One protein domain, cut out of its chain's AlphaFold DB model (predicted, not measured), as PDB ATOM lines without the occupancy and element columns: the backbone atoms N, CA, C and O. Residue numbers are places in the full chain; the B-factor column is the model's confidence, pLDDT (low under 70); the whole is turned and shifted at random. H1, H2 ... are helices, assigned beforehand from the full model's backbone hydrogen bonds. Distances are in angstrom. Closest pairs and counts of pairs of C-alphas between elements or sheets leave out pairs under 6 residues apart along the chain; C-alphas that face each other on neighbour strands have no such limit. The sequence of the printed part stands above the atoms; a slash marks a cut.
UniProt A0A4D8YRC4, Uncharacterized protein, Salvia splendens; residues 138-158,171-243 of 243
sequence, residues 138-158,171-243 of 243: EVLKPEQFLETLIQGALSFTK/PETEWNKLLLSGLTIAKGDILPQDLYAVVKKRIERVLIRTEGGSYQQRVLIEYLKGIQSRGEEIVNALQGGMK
ATOM      1  N   GLU A 138     -34.452  10.056 -54.814       75.38
ATOM      2  CA  GLU A 138     -34.252  11.469 -55.143       75.38
ATOM      3  C   GLU A 138     -33.825  12.287 -53.918       75.38
ATOM      4  O   GLU A 138     -34.306  12.104 -52.792       75.38
ATOM      5  N   VAL A 139     -32.888  13.210 -54.143       78.12
ATOM      6  CA  VAL A 139     -32.508  14.224 -53.155       78.12
ATOM      7  C   VAL A 139     -33.565  15.322 -53.190       78.12
ATOM      8  O   VAL A 139     -33.946  15.782 -54.262       78.12
ATOM      9  N   LEU A 140     -34.040  15.749 -52.021       84.69
ATOM     10  CA  LEU A 140     -35.025  16.827 -51.928       84.69
ATOM     11  C   LEU A 140     -34.468  18.112 -52.567       84.69
ATOM     12  O   LEU A 140     -33.332  18.486 -52.280       84.69
ATOM     13  N   LYS A 141     -35.266  18.818 -53.382       87.38
ATOM     14  CA  LYS A 141     -34.824  20.055 -54.058       87.38
ATOM     15  C   LYS A 141     -34.207  21.096 -53.101       87.38
ATOM     16  O   LYS A 141     -33.144  21.615 -53.429       87.38
ATOM     17  N   PRO A 142     -34.766  21.360 -51.899       88.69
ATOM     18  CA  PRO A 142     -34.135  22.287 -50.956       88.69
ATOM     19  C   PRO A 142     -32.784  21.785 -50.419       88.69
ATOM     20  O   PRO A 142     -31.884  22.589 -50.200       88.69
ATOM     21  N   GLU A 143     -32.591  20.466 -50.261       88.31
ATOM     22  CA  GLU A 143     -31.275  19.903 -49.908       88.31
ATOM     23  C   GLU A 143     -30.282  20.081 -51.067       88.31
ATOM     24  O   GLU A 143     -29.157  20.494 -50.824       88.31
ATOM     25  N   GLN A 144     -30.684  19.850 -52.325       88.06
ATOM     26  CA  GLN A 144     -29.823  20.112 -53.494       88.06
ATOM     27  C   GLN A 144     -29.414  21.587 -53.587       88.06
ATOM     28  O   GLN A 144     -28.275  21.911 -53.930       88.06
ATOM     29  N   PHE A 145     -30.337  22.487 -53.252       90.12
ATOM     30  CA  PHE A 145     -30.052  23.911 -53.223       90.12
ATOM     31  C   PHE A 145     -29.067  24.278 -52.105       90.12
ATOM     32  O   PHE A 145     -28.080  24.962 -52.365       90.12
ATOM     33  N   LEU A 146     -29.262  23.751 -50.890       90.25
ATOM     34  CA  LEU A 146     -28.301  23.916 -49.795       90.25
ATOM     35  C   LEU A 146     -26.906  23.400 -50.180       90.25
ATOM     36  O   LEU A 146     -25.904  24.020 -49.843       90.25
ATOM     37  N   GLU A 147     -26.822  22.304 -50.925       87.94
ATOM     38  CA  GLU A 147     -25.542  21.785 -51.410       87.94
ATOM     39  C   GLU A 147     -24.887  22.691 -52.438       87.94
ATOM     40  O   GLU A 147     -23.679  22.897 -52.372       87.94
ATOM     41  N   THR A 148     -25.674  23.299 -53.323       88.31
ATOM     42  CA  THR A 148     -25.173  24.343 -54.225       88.31
ATOM     43  C   THR A 148     -24.611  25.526 -53.435       88.31
ATOM     44  O   THR A 148     -23.566  26.050 -53.797       88.31
ATOM     45  N   LEU A 149     -25.241  25.924 -52.324       89.00
ATOM     46  CA  LEU A 149     -24.744  27.007 -51.462       89.00
ATOM     47  C   LEU A 149     -23.453  26.631 -50.722       89.00
ATOM     48  O   LEU A 149     -22.526  27.439 -50.643       89.00
ATOM     49  N   ILE A 150     -23.376  25.398 -50.210       88.56
ATOM     50  CA  ILE A 150     -22.174  24.862 -49.563       88.56
ATOM     51  C   ILE A 150     -21.033  24.796 -50.589       88.56
ATOM     52  O   ILE A 150     -19.951  25.314 -50.331       88.56
ATOM     53  N   GLN A 151     -21.270  24.214 -51.767       82.50
ATOM     54  CA  GLN A 151     -20.267  24.056 -52.827       82.50
ATOM     55  C   GLN A 151     -19.935  25.361 -53.555       82.50
ATOM     56  O   GLN A 151     -18.832  25.490 -54.081       82.50
ATOM     57  N   GLY A 152     -20.838  26.343 -53.560       73.12
ATOM     58  CA  GLY A 152     -20.590  27.681 -54.098       73.12
ATOM     59  C   GLY A 152     -19.333  28.284 -53.483       73.12
ATOM     60  O   GLY A 152     -18.433  28.688 -54.198       73.12
ATOM     61  N   ALA A 153     -19.146  28.141 -52.167       62.12
ATOM     62  CA  ALA A 153     -17.929  28.600 -51.493       62.12
ATOM     63  C   ALA A 153     -16.616  27.944 -51.990       62.12
ATOM     64  O   ALA A 153     -15.539  28.468 -51.698       62.12
ATOM     65  N   LEU A 154     -16.700  26.819 -52.719       60.72
ATOM     66  CA  LEU A 154     -15.586  26.087 -53.332       60.72
ATOM     67  C   LEU A 154     -15.430  26.360 -54.841       60.72
ATOM     68  O   LEU A 154     -14.508  25.819 -55.455       60.72
ATOM     69  N   SER A 155     -16.326  27.138 -55.452       54.47
ATOM     70  CA  SER A 155     -16.506  27.230 -56.908       54.47
ATOM     71  C   SER A 155     -15.623  28.272 -57.607       54.47
ATOM     72  O   SER A 155     -15.868  28.607 -58.763       54.47
ATOM     73  N   PHE A 156     -14.492  28.666 -57.008       52.19
ATOM     74  CA  PHE A 156     -13.429  29.420 -57.703       52.19
ATOM     75  C   PHE A 156     -12.777  28.633 -58.870       52.19
ATOM     76  O   PHE A 156     -11.849  29.102 -59.517       52.19
ATOM     77  N   THR A 157     -13.254  27.424 -59.172       35.72
ATOM     78  CA  THR A 157     -12.565  26.408 -59.979       35.72
ATOM     79  C   THR A 157     -12.955  26.348 -61.457       35.72
ATOM     80  O   THR A 157     -12.533  25.427 -62.155       35.72
ATOM     81  N   LYS A 158     -13.704  27.315 -61.999       39.28
ATOM     82  CA  LYS A 158     -13.892  27.417 -63.460       39.28
ATOM     83  C   LYS A 158     -13.718  28.839 -63.969       39.28
ATOM     84  O   LYS A 158     -14.668  29.464 -64.438       39.28
ATOM     85  N   PRO A 171     -16.962  35.638 -51.336       50.19
ATOM     86  CA  PRO A 171     -17.870  34.500 -51.116       50.19
ATOM     87  C   PRO A 171     -19.276  34.921 -50.663       50.19
ATOM     88  O   PRO A 171     -20.263  34.278 -51.006       50.19
ATOM     89  N   GLU A 172     -19.385  36.052 -49.968       55.91
ATOM     90  CA  GLU A 172     -20.665  36.676 -49.625       55.91
ATOM     91  C   GLU A 172     -21.455  37.105 -50.868       55.91
ATOM     92  O   GLU A 172     -22.670  36.944 -50.927       55.91
ATOM     93  N   THR A 173     -20.776  37.619 -51.893       64.12
ATOM     94  CA  THR A 173     -21.371  37.980 -53.184       64.12
ATOM     95  C   THR A 173     -21.827  36.741 -53.956       64.12
ATOM     96  O   THR A 173     -22.842  36.789 -54.652       64.12
ATOM     97  N   GLU A 174     -21.123  35.617 -53.821       73.69
ATOM     98  CA  GLU A 174     -21.513  34.351 -54.442       73.69
ATOM     99  C   GLU A 174     -22.751  33.744 -53.774       73.69
ATOM    100  O   GLU A 174     -23.711  33.402 -54.467       73.69
ATOM    101  N   TRP A 175     -22.803  33.725 -52.438       84.50
ATOM    102  CA  TRP A 175     -24.027  33.378 -51.717       84.50
ATOM    103  C   TRP A 175     -25.188  34.285 -52.101       84.50
ATOM    104  O   TRP A 175     -26.266  33.770 -52.365       84.50
ATOM    105  N   ASN A 176     -24.986  35.601 -52.228       85.19
ATOM    106  CA  ASN A 176     -26.063  36.502 -52.655       85.19
ATOM    107  C   ASN A 176     -26.599  36.130 -54.033       85.19
ATOM    108  O   ASN A 176     -27.808  36.043 -54.216       85.19
ATOM    109  N   LYS A 177     -25.710  35.870 -54.998       84.56
ATOM    110  CA  LYS A 177     -26.096  35.457 -56.353       84.56
ATOM    111  C   LYS A 177     -26.878  34.141 -56.344       84.56
ATOM    112  O   LYS A 177     -27.892  34.036 -57.031       84.56
ATOM    113  N   LEU A 178     -26.428  33.153 -55.570       86.06
ATOM    114  CA  LEU A 178     -27.080  31.844 -55.461       86.06
ATOM    115  C   LEU A 178     -28.414  31.914 -54.704       86.06
ATOM    116  O   LEU A 178     -29.389  31.294 -55.114       86.06
ATOM    117  N   LEU A 179     -28.484  32.697 -53.628       87.25
ATOM    118  CA  LEU A 179     -29.703  32.918 -52.851       87.25
ATOM    119  C   LEU A 179     -30.748  33.676 -53.672       87.25
ATOM    120  O   LEU A 179     -31.905  33.272 -53.696       87.25
ATOM    121  N   LEU A 180     -30.345  34.715 -54.406       86.25
ATOM    122  CA  LEU A 180     -31.239  35.439 -55.309       86.25
ATOM    123  C   LEU A 180     -31.739  34.547 -56.453       86.25
ATOM    124  O   LEU A 180     -32.916  34.594 -56.785       86.25
ATOM    125  N   SER A 181     -30.889  33.709 -57.049       85.50
ATOM    126  CA  SER A 181     -31.323  32.845 -58.156       85.50
ATOM    127  C   SER A 181     -32.151  31.635 -57.709       85.50
ATOM    128  O   SER A 181     -32.987  31.157 -58.471       85.50
ATOM    129  N   GLY A 182     -31.938  31.134 -56.490       82.12
ATOM    130  CA  GLY A 182     -32.602  29.926 -55.997       82.12
ATOM    131  C   GLY A 182     -33.870  30.159 -55.176       82.12
ATOM    132  O   GLY A 182     -34.738  29.282 -55.153       82.12
ATOM    133  N   LEU A 183     -34.017  31.319 -54.527       87.62
ATOM    134  CA  LEU A 183     -35.189  31.623 -53.704       87.62
ATOM    135  C   LEU A 183     -36.363  32.147 -54.537       87.62
ATOM    136  O   LEU A 183     -36.202  32.973 -55.438       87.62
ATOM    137  N   THR A 184     -37.580  31.746 -54.168       82.38
ATOM    138  CA  THR A 184     -38.824  32.160 -54.848       82.38
ATOM    139  C   THR A 184     -39.042  33.671 -54.900       82.38
ATOM    140  O   THR A 184     -39.672  34.167 -55.830       82.38
ATOM    141  N   ILE A 185     -38.477  34.422 -53.954       74.81
ATOM    142  CA  ILE A 185     -38.575  35.890 -53.893       74.81
ATOM    143  C   ILE A 185     -37.909  36.562 -55.107       74.81
ATOM    144  O   ILE A 185     -38.321  37.646 -55.510       74.81
ATOM    145  N   ALA A 186     -36.924  35.911 -55.729       66.31
ATOM    146  CA  ALA A 186     -36.189  36.429 -56.881       66.31
ATOM    147  C   ALA A 186     -36.231  35.466 -58.091       66.31
ATOM    148  O   ALA A 186     -35.315  35.440 -58.909       66.31
ATOM    149  N   LYS A 187     -37.375  34.773 -58.260       72.25
ATOM    150  CA  LYS A 187     -37.728  33.866 -59.381       72.25
ATOM    151  C   LYS A 187     -37.151  32.443 -59.319       72.25
ATOM    152  O   LYS A 187     -37.203  31.740 -60.325       72.25
ATOM    153  N   GLY A 188     -36.626  32.016 -58.175       80.50
ATOM    154  CA  GLY A 188     -36.240  30.624 -57.948       80.50
ATOM    155  C   GLY A 188     -37.411  29.713 -57.554       80.50
ATOM    156  O   GLY A 188     -38.553  30.153 -57.436       80.50
ATOM    157  N   ASP A 189     -37.109  28.441 -57.299       84.88
ATOM    158  CA  ASP A 189     -38.108  27.403 -56.994       84.88
ATOM    159  C   ASP A 189     -38.185  27.038 -55.499       84.88
ATOM    160  O   ASP A 189     -39.035  26.241 -55.098       84.88
ATOM    161  N   ILE A 190     -37.285  27.571 -54.663       88.44
ATOM    162  CA  ILE A 190     -37.168  27.186 -53.250       88.44
ATOM    163  C   ILE A 190     -37.764  28.260 -52.342       88.44
ATOM    164  O   ILE A 190     -37.352  29.422 -52.370       88.44
ATOM    165  N   LEU A 191     -38.721  27.875 -51.495       89.56
ATOM    166  CA  LEU A 191     -39.237  28.771 -50.464       89.56
ATOM    167  C   LEU A 191     -38.155  29.019 -49.396       89.56
ATOM    168  O   LEU A 191     -37.505  28.062 -48.966       89.56
ATOM    169  N   PRO A 192     -37.996  30.254 -48.882       90.25
ATOM    170  CA  PRO A 192     -37.038  30.538 -47.809       90.25
ATOM    171  C   PRO A 192     -37.213  29.626 -46.587       90.25
ATOM    172  O   PRO A 192     -36.240  29.113 -46.046       90.25
ATOM    173  N   GLN A 193     -38.463  29.339 -46.205       90.56
ATOM    174  CA  GLN A 193     -38.778  28.443 -45.087       90.56
ATOM    175  C   GLN A 193     -38.286  27.005 -45.320       90.56
ATOM    176  O   GLN A 193     -37.820  26.356 -44.383       90.56
ATOM    177  N   ASP A 194     -38.333  26.519 -46.564       92.12
ATOM    178  CA  ASP A 194     -37.834  25.186 -46.908       92.12
ATOM    179  C   ASP A 194     -36.306  25.130 -46.824       92.12
ATOM    180  O   ASP A 194     -35.761  24.148 -46.312       92.12
ATOM    181  N   LEU A 195     -35.613  26.195 -47.259       91.94
ATOM    182  CA  LEU A 195     -34.167  26.341 -47.070       91.94
ATOM    183  C   LEU A 195     -33.811  26.318 -45.574       91.94
ATOM    184  O   LEU A 195     -32.935  25.563 -45.154       91.94
ATOM    185  N   TYR A 196     -34.506  27.096 -44.745       93.75
ATOM    186  CA  TYR A 196     -34.215  27.161 -43.309       93.75
ATOM    187  C   TYR A 196     -34.489  25.829 -42.609       93.75
ATOM    188  O   TYR A 196     -33.718  25.402 -41.747       93.75
ATOM    189  N   ALA A 197     -35.534  25.112 -43.026       93.56
ATOM    190  CA  ALA A 197     -35.827  23.782 -42.514       93.56
ATOM    191  C   ALA A 197     -34.707  22.774 -42.829       93.56
ATOM    192  O   ALA A 197     -34.341  21.979 -41.957       93.56
ATOM    193  N   VAL A 198     -34.133  22.795 -44.040       92.75
ATOM    194  CA  VAL A 198     -33.007  21.902 -44.377       92.75
ATOM    195  C   VAL A 198     -31.706  22.317 -43.695       92.75
ATOM    196  O   VAL A 198     -30.979  21.444 -43.220       92.75
ATOM    197  N   VAL A 199     -31.445  23.621 -43.547       93.56
ATOM    198  CA  VAL A 199     -30.303  24.127 -42.767       93.56
ATOM    199  C   VAL A 199     -30.400  23.654 -41.319       93.56
ATOM    200  O   VAL A 199     -29.446  23.070 -40.802       93.56
ATOM    201  N   LYS A 200     -31.571  23.790 -40.683       94.56
ATOM    202  CA  LYS A 200     -31.815  23.303 -39.318       94.56
ATOM    203  C   LYS A 200     -31.544  21.802 -39.189       94.56
ATOM    204  O   LYS A 200     -30.782  21.386 -38.319       94.56
ATOM    205  N   LYS A 201     -32.078  20.986 -40.104       92.62
ATOM    206  CA  LYS A 201     -31.803  19.536 -40.138       92.62
ATOM    207  C   LYS A 201     -30.322  19.222 -40.355       92.62
ATOM    208  O   LYS A 201     -29.828  18.193 -39.890       92.62
ATOM    209  N   ARG A 202     -29.592  20.056 -41.103       91.38
ATOM    210  CA  ARG A 202     -28.145  19.897 -41.300       91.38
ATOM    211  C   ARG A 202     -27.378  20.210 -40.017       91.38
ATOM    212  O   ARG A 202     -26.487  19.438 -39.675       91.38
ATOM    213  N   ILE A 203     -27.768  21.255 -39.289       93.81
ATOM    214  CA  ILE A 203     -27.218  21.597 -37.970       93.81
ATOM    215  C   ILE A 203     -27.450  20.451 -36.974       93.81
ATOM    216  O   ILE A 203     -26.501  20.005 -36.337       93.81
ATOM    217  N   GLU A 204     -28.667  19.907 -36.894       93.56
ATOM    218  CA  GLU A 204     -28.984  18.751 -36.036       93.56
ATOM    219  C   GLU A 204     -28.093  17.538 -36.362       93.56
ATOM    220  O   GLU A 204     -27.534  16.899 -35.471       93.56
ATOM    221  N   ARG A 205     -27.877  17.255 -37.655       91.56
ATOM    222  CA  ARG A 205     -26.952  16.198 -38.096       91.56
ATOM    223  C   ARG A 205     -25.497  16.482 -37.727       91.56
ATOM    224  O   ARG A 205     -24.766  15.531 -37.464       91.56
ATOM    225  N   VAL A 206     -25.053  17.738 -37.755       92.44
ATOM    226  CA  VAL A 206     -23.708  18.114 -37.290       92.44
ATOM    227  C   VAL A 206     -23.597  17.838 -35.795       92.44
ATOM    228  O   VAL A 206     -22.693  17.108 -35.408       92.44
ATOM    229  N   LEU A 207     -24.561  18.303 -34.994       92.75
ATOM    230  CA  LEU A 207     -24.574  18.137 -33.538       92.75
ATOM    231  C   LEU A 207     -24.435  16.675 -33.089       92.75
ATOM    232  O   LEU A 207     -23.692  16.399 -32.158       92.75
ATOM    233  N   ILE A 208     -25.106  15.742 -33.771       91.94
ATOM    234  CA  ILE A 208     -25.072  14.308 -33.426       91.94
ATOM    235  C   ILE A 208     -23.765  13.628 -33.878       91.94
ATOM    236  O   ILE A 208     -23.370  12.605 -33.325       91.94
ATOM    237  N   ARG A 209     -23.103  14.150 -34.919       89.19
ATOM    238  CA  ARG A 209     -21.969  13.491 -35.600       89.19
ATOM    239  C   ARG A 209     -20.607  14.100 -35.270       89.19
ATOM    240  O   ARG A 209     -19.625  13.755 -35.928       89.19
ATOM    241  N   THR A 210     -20.547  15.060 -34.364       91.06
ATOM    242  CA  THR A 210     -19.305  15.699 -33.924       91.06
ATOM    243  C   THR A 210     -19.279  15.726 -32.409       91.06
ATOM    244  O   THR A 210     -20.331  15.758 -31.772       91.06
ATOM    245  N   GLU A 211     -18.084  15.760 -31.833       91.00
ATOM    246  CA  GLU A 211     -17.930  15.893 -30.391       91.00
ATOM    247  C   GLU A 211     -18.536  17.214 -29.898       91.00
ATOM    248  O   GLU A 211     -18.355  18.274 -30.513       91.00
ATOM    249  N   GLY A 212     -19.300  17.137 -28.808       91.25
ATOM    250  CA  GLY A 212     -19.974  18.283 -28.211       91.25
ATOM    251  C   GLY A 212     -18.971  19.336 -27.751       91.25
ATOM    252  O   GLY A 212     -18.072  19.042 -26.975       91.25
ATOM    253  N   GLY A 213     -19.132  20.573 -28.216       88.88
ATOM    254  CA  GLY A 213     -18.278  21.692 -27.813       88.88
ATOM    255  C   GLY A 213     -16.954  21.815 -28.571       88.88
ATOM    256  O   GLY A 213     -16.290  22.836 -28.368       88.88
ATOM    257  N   SER A 214     -16.629  20.868 -29.461       94.12
ATOM    258  CA  SER A 214     -15.463  20.918 -30.359       94.12
ATOM    259  C   SER A 214     -15.466  22.156 -31.263       94.12
ATOM    260  O   SER A 214     -16.526  22.709 -31.593       94.12
ATOM    261  N   TYR A 215     -14.283  22.596 -31.691       94.94
ATOM    262  CA  TYR A 215     -14.159  23.692 -32.646       94.94
ATOM    263  C   TYR A 215     -14.734  23.301 -34.000       94.94
ATOM    264  O   TYR A 215     -15.452  24.107 -34.595       94.94
ATOM    265  N   GLN A 216     -14.532  22.057 -34.446       94.81
ATOM    266  CA  GLN A 216     -15.162  21.568 -35.667       94.81
ATOM    267  C   GLN A 216     -16.687  21.711 -35.601       94.81
ATOM    268  O   GLN A 216     -17.296  22.231 -36.537       94.81
ATOM    269  N   GLN A 217     -17.329  21.301 -34.499       95.12
ATOM    270  CA  GLN A 217     -18.778  21.455 -34.346       95.12
ATOM    271  C   GLN A 217     -19.209  22.923 -34.468       95.12
ATOM    272  O   GLN A 217     -20.154  23.223 -35.200       95.12
ATOM    273  N   ARG A 218     -18.512  23.839 -33.784       95.56
ATOM    274  CA  ARG A 218     -18.829  25.277 -33.799       95.56
ATOM    275  C   ARG A 218     -18.694  25.872 -35.197       95.56
ATOM    276  O   ARG A 218     -19.657  26.451 -35.688       95.56
ATOM    277  N   VAL A 219     -17.558  25.650 -35.859       95.06
ATOM    278  CA  VAL A 219     -17.258  26.191 -37.195       95.06
ATOM    279  C   VAL A 219     -18.291  25.731 -38.227       95.06
ATOM    280  O   VAL A 219     -18.805  26.538 -39.001       95.06
ATOM    281  N   LEU A 220     -18.665  24.447 -38.216       95.12
ATOM    282  CA  LEU A 220     -19.669  23.914 -39.146       95.12
ATOM    283  C   LEU A 220     -21.065  24.507 -38.899       95.12
ATOM    284  O   LEU A 220     -21.801  24.771 -39.852       95.12
ATOM    285  N   ILE A 221     -21.442  24.706 -37.634       95.44
ATOM    286  CA  ILE A 221     -22.738  25.293 -37.270       95.44
ATOM    287  C   ILE A 221     -22.779  26.777 -37.628       95.44
ATOM    288  O   ILE A 221     -23.777  27.227 -38.185       95.44
ATOM    289  N   GLU A 222     -21.724  27.532 -37.326       94.50
ATOM    290  CA  GLU A 222     -21.627  28.954 -37.668       94.50
ATOM    291  C   GLU A 222     -21.693  29.172 -39.176       94.50
ATOM    292  O   GLU A 222     -22.432  30.041 -39.628       94.50
ATOM    293  N   TYR A 223     -21.022  28.331 -39.962       94.38
ATOM    294  CA  TYR A 223     -21.105  28.379 -41.417       94.38
ATOM    295  C   TYR A 223     -22.543  28.190 -41.931       94.38
ATOM    296  O   TYR A 223     -23.034  28.982 -42.734       94.38
ATOM    297  N   LEU A 224     -23.254  27.172 -41.430       94.38
ATOM    298  CA  LEU A 224     -24.651  26.910 -41.799       94.38
ATOM    299  C   LEU A 224     -25.592  28.036 -41.353       94.38
ATOM    300  O   LEU A 224     -26.485  28.427 -42.106       94.38
ATOM    301  N   LYS A 225     -25.378  28.585 -40.153       94.88
ATOM    302  CA  LYS A 225     -26.111  29.760 -39.663       94.88
ATOM    303  C   LYS A 225     -25.824  31.001 -40.503       94.88
ATOM    304  O   LYS A 225     -26.744  31.773 -40.733       94.88
ATOM    305  N   GLY A 226     -24.598  31.171 -40.995       92.19
ATOM    306  CA  GLY A 226     -24.227  32.255 -41.905       92.19
ATOM    307  C   GLY A 226     -25.025  32.211 -43.208       92.19
ATOM    308  O   GLY A 226     -25.583  33.227 -43.613       92.19
ATOM    309  N   ILE A 227     -25.174  31.022 -43.809       91.12
ATOM    310  CA  ILE A 227     -26.030  30.827 -44.994       91.12
ATOM    311  C   ILE A 227     -27.478  31.236 -44.691       91.12
ATOM    312  O   ILE A 227     -28.096  31.956 -45.477       91.12
ATOM    313  N   GLN A 228     -28.021  30.791 -43.554       92.94
ATOM    314  CA  GLN A 228     -29.384  31.133 -43.143       92.94
ATOM    315  C   GLN A 228     -29.554  32.641 -42.905       92.94
ATOM    316  O   GLN A 228     -30.450  33.230 -43.503       92.94
ATOM    317  N   SER A 229     -28.685  33.260 -42.099       92.94
ATOM    318  CA  SER A 229     -28.702  34.702 -41.801       92.94
ATOM    319  C   SER A 229     -28.689  35.520 -43.084       92.94
ATOM    320  O   SER A 229     -29.472  36.452 -43.245       92.94
ATOM    321  N   ARG A 230     -27.861  35.123 -44.056       89.88
ATOM    322  CA  ARG A 230     -27.788  35.830 -45.330       89.88
ATOM    323  C   ARG A 230     -29.056  35.683 -46.167       89.88
ATOM    324  O   ARG A 230     -29.490  36.638 -46.806       89.88
ATOM    325  N   GLY A 231     -29.666  34.498 -46.147       88.69
ATOM    326  CA  GLY A 231     -30.987  34.282 -46.735       88.69
ATOM    327  C   GLY A 231     -32.038  35.199 -46.110       88.69
ATOM    328  O   GLY A 231     -32.788  35.851 -46.836       88.69
ATOM    329  N   GLU A 232     -32.045  35.308 -44.780       90.69
ATOM    330  CA  GLU A 232     -32.961  36.171 -44.026       90.69
ATOM    331  C   GLU A 232     -32.746  37.655 -44.358       90.69
ATOM    332  O   GLU A 232     -33.715  38.362 -44.627       90.69
ATOM    333  N   GLU A 233     -31.496  38.117 -44.433       89.81
ATOM    334  CA  GLU A 233     -31.145  39.481 -44.852       89.81
ATOM    335  C   GLU A 233     -31.687  39.817 -46.248       89.81
ATOM    336  O   GLU A 233     -32.310  40.864 -46.432       89.81
ATOM    337  N   ILE A 234     -31.503  38.926 -47.229       87.69
ATOM    338  CA  ILE A 234     -31.984  39.128 -48.606       87.69
ATOM    339  C   ILE A 234     -33.513  39.157 -48.655       87.69
ATOM    340  O   ILE A 234     -34.098  40.027 -49.303       87.69
ATOM    341  N   VAL A 235     -34.167  38.221 -47.962       87.88
ATOM    342  CA  VAL A 235     -35.631  38.163 -47.859       87.88
ATOM    343  C   VAL A 235     -36.171  39.465 -47.271       87.88
ATOM    344  O   VAL A 235     -37.074  40.069 -47.850       87.88
ATOM    345  N   ASN A 236     -35.581  39.927 -46.167       87.81
ATOM    346  CA  ASN A 236     -35.988  41.150 -45.485       87.81
ATOM    347  C   ASN A 236     -35.747  42.396 -46.345       87.81
ATOM    348  O   ASN A 236     -36.618  43.259 -46.410       87.81
ATOM    349  N   ALA A 237     -34.611  42.488 -47.044       85.88
ATOM    350  CA  ALA A 237     -34.306  43.614 -47.926       85.88
ATOM    351  C   ALA A 237     -35.302  43.722 -49.095       85.88
ATOM    352  O   ALA A 237     -35.781  44.813 -49.407       85.88
ATOM    353  N   LEU A 238     -35.668  42.594 -49.713       81.25
ATOM    354  CA  LEU A 238     -36.600  42.566 -50.845       81.25
ATOM    355  C   LEU A 238     -38.063  42.760 -50.424       81.25
ATOM    356  O   LEU A 238     -38.835  43.367 -51.161       81.25
ATOM    357  N   GLN A 239     -38.453  42.286 -49.238       78.69
ATOM    358  CA  GLN A 239     -39.788  42.533 -48.682       78.69
ATOM    359  C   GLN A 239     -39.932  43.953 -48.116       78.69
ATOM    360  O   GLN A 239     -41.000  44.551 -48.223       78.69
ATOM    361  N   GLY A 240     -38.861  44.512 -47.544       64.62
ATOM    362  CA  GLY A 240     -38.814  45.879 -47.024       64.62
ATOM    363  C   GLY A 240     -38.792  46.952 -48.116       64.62
ATOM    364  O   GLY A 240     -39.334  48.030 -47.901       64.62
ATOM    365  N   GLY A 241     -38.238  46.644 -49.293       52.94
ATOM    366  CA  GLY A 241     -38.272  47.515 -50.476       52.94
ATOM    367  C   GLY A 241     -39.597  47.508 -51.258       52.94
ATOM    368  O   GLY A 241     -39.714  48.239 -52.235       52.94
ATOM    369  N   MET A 242     -40.582  46.693 -50.857       46.16
ATOM    370  CA  MET A 242     -41.940  46.649 -51.433       46.16
ATOM    371  C   MET A 242     -42.968  47.486 -50.638       46.16
ATOM    372  O   MET A 242     -44.173  47.264 -50.773       46.16
ATOM    373  N   LYS A 243     -42.513  48.429 -49.805       39.00
ATOM    374  CA  LYS A 243     -43.362  49.415 -49.120       39.00
ATOM    375  C   LYS A 243     -43.193  50.810 -49.700       39.00
ATOM    376  O   LYS A 243     -42.035  51.185 -49.978       39.00
TER     377      LYS A 243
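Overview. This is residues 138 to 158 and 171 to 243 of the 243 residues of an uncharacterized protein of Salvia splendens (UniProt A0A4D8YRC4). Look first for a long helical hairpin, H3 and H4 side by side, with two shorter helices, H1 and H2, forming a second layer over one side of it. H1 and H2 are also side by side and run crosswise to the hairpin, H1 packing on H3 and H2 on H4. The 94 printed residues hold four named helices, H1 to H4 along the chain, and no named strand; the class is all helix. The whole is compact, with a radius of gyration of the C-alphas of 13.9 A and spans of 45 by 34 by 29 A.

Arrangement. Start at H1, residues 141 to 152, and go on past the cut to H2, residues 171 to 182. They touch, closest at the C-alphas of Leu 149 and Trp 175, 6.4 A apart, at a shallow tilt of 23 degrees, opposite ways. Next comes H3, residues 192 to 209, which H1 touches with residues 142 to 146 alone; the closest C-alphas are those of Pro 142 and Leu 195, 5.6 A apart, and the tilt of 71 degrees is only just about perpendicular. H2 and H3 are apart. H4, residues 215 to 240, forms a helical hairpin with H3: they touch at a shallow tilt of 8 degrees, opposite ways, closest at the C-alphas of Ile 203 and Ile 221, 5.8 A apart. H2 touches H4 with residues 175 to 180 alone, closest at the C-alphas of Leu 179 and Gly 231, 6.4 A apart, at a steep tilt of 56 degrees, the same way. H1 and H4 are close but not clearly touching, the C-alphas of Leu 149 and Ile 227 being the closest at 7.6 A. In H1, H2, H3 and H4 every O i to N i+4 pair is within hydrogen-bond range.

Along the chain. Find C-alpha 141 at (-34.824, 20.055, -54.058); from there H1 runs 16.1 A to C-alpha 152. H2 runs 16.2 A from C-alpha 171 to C-alpha 182. H3 begins at C-alpha 192, (-37.038, 30.538, -47.809), and covers 25.8 A to C-alpha 209. H4 covers 36.2 A from C-alpha 215 to C-alpha 240 at (-38.814, 45.879, -47.024).

Size, cuts and confidence. The C-alphas farthest apart are those of Glu 211 and Lys 243, 46.1 A. Residues 159 to 170 are not printed, and C-alphas 158 and 171 are 14.8 A apart across this cut, in the link from H1 to H2. The link from H2 to H3 is short and that from H3 to H4 tight. The mean pLDDT of the printed part is 83.4; look for values under 70 at residues 153 to 158, 171 to 173, 186 and 240 to 243.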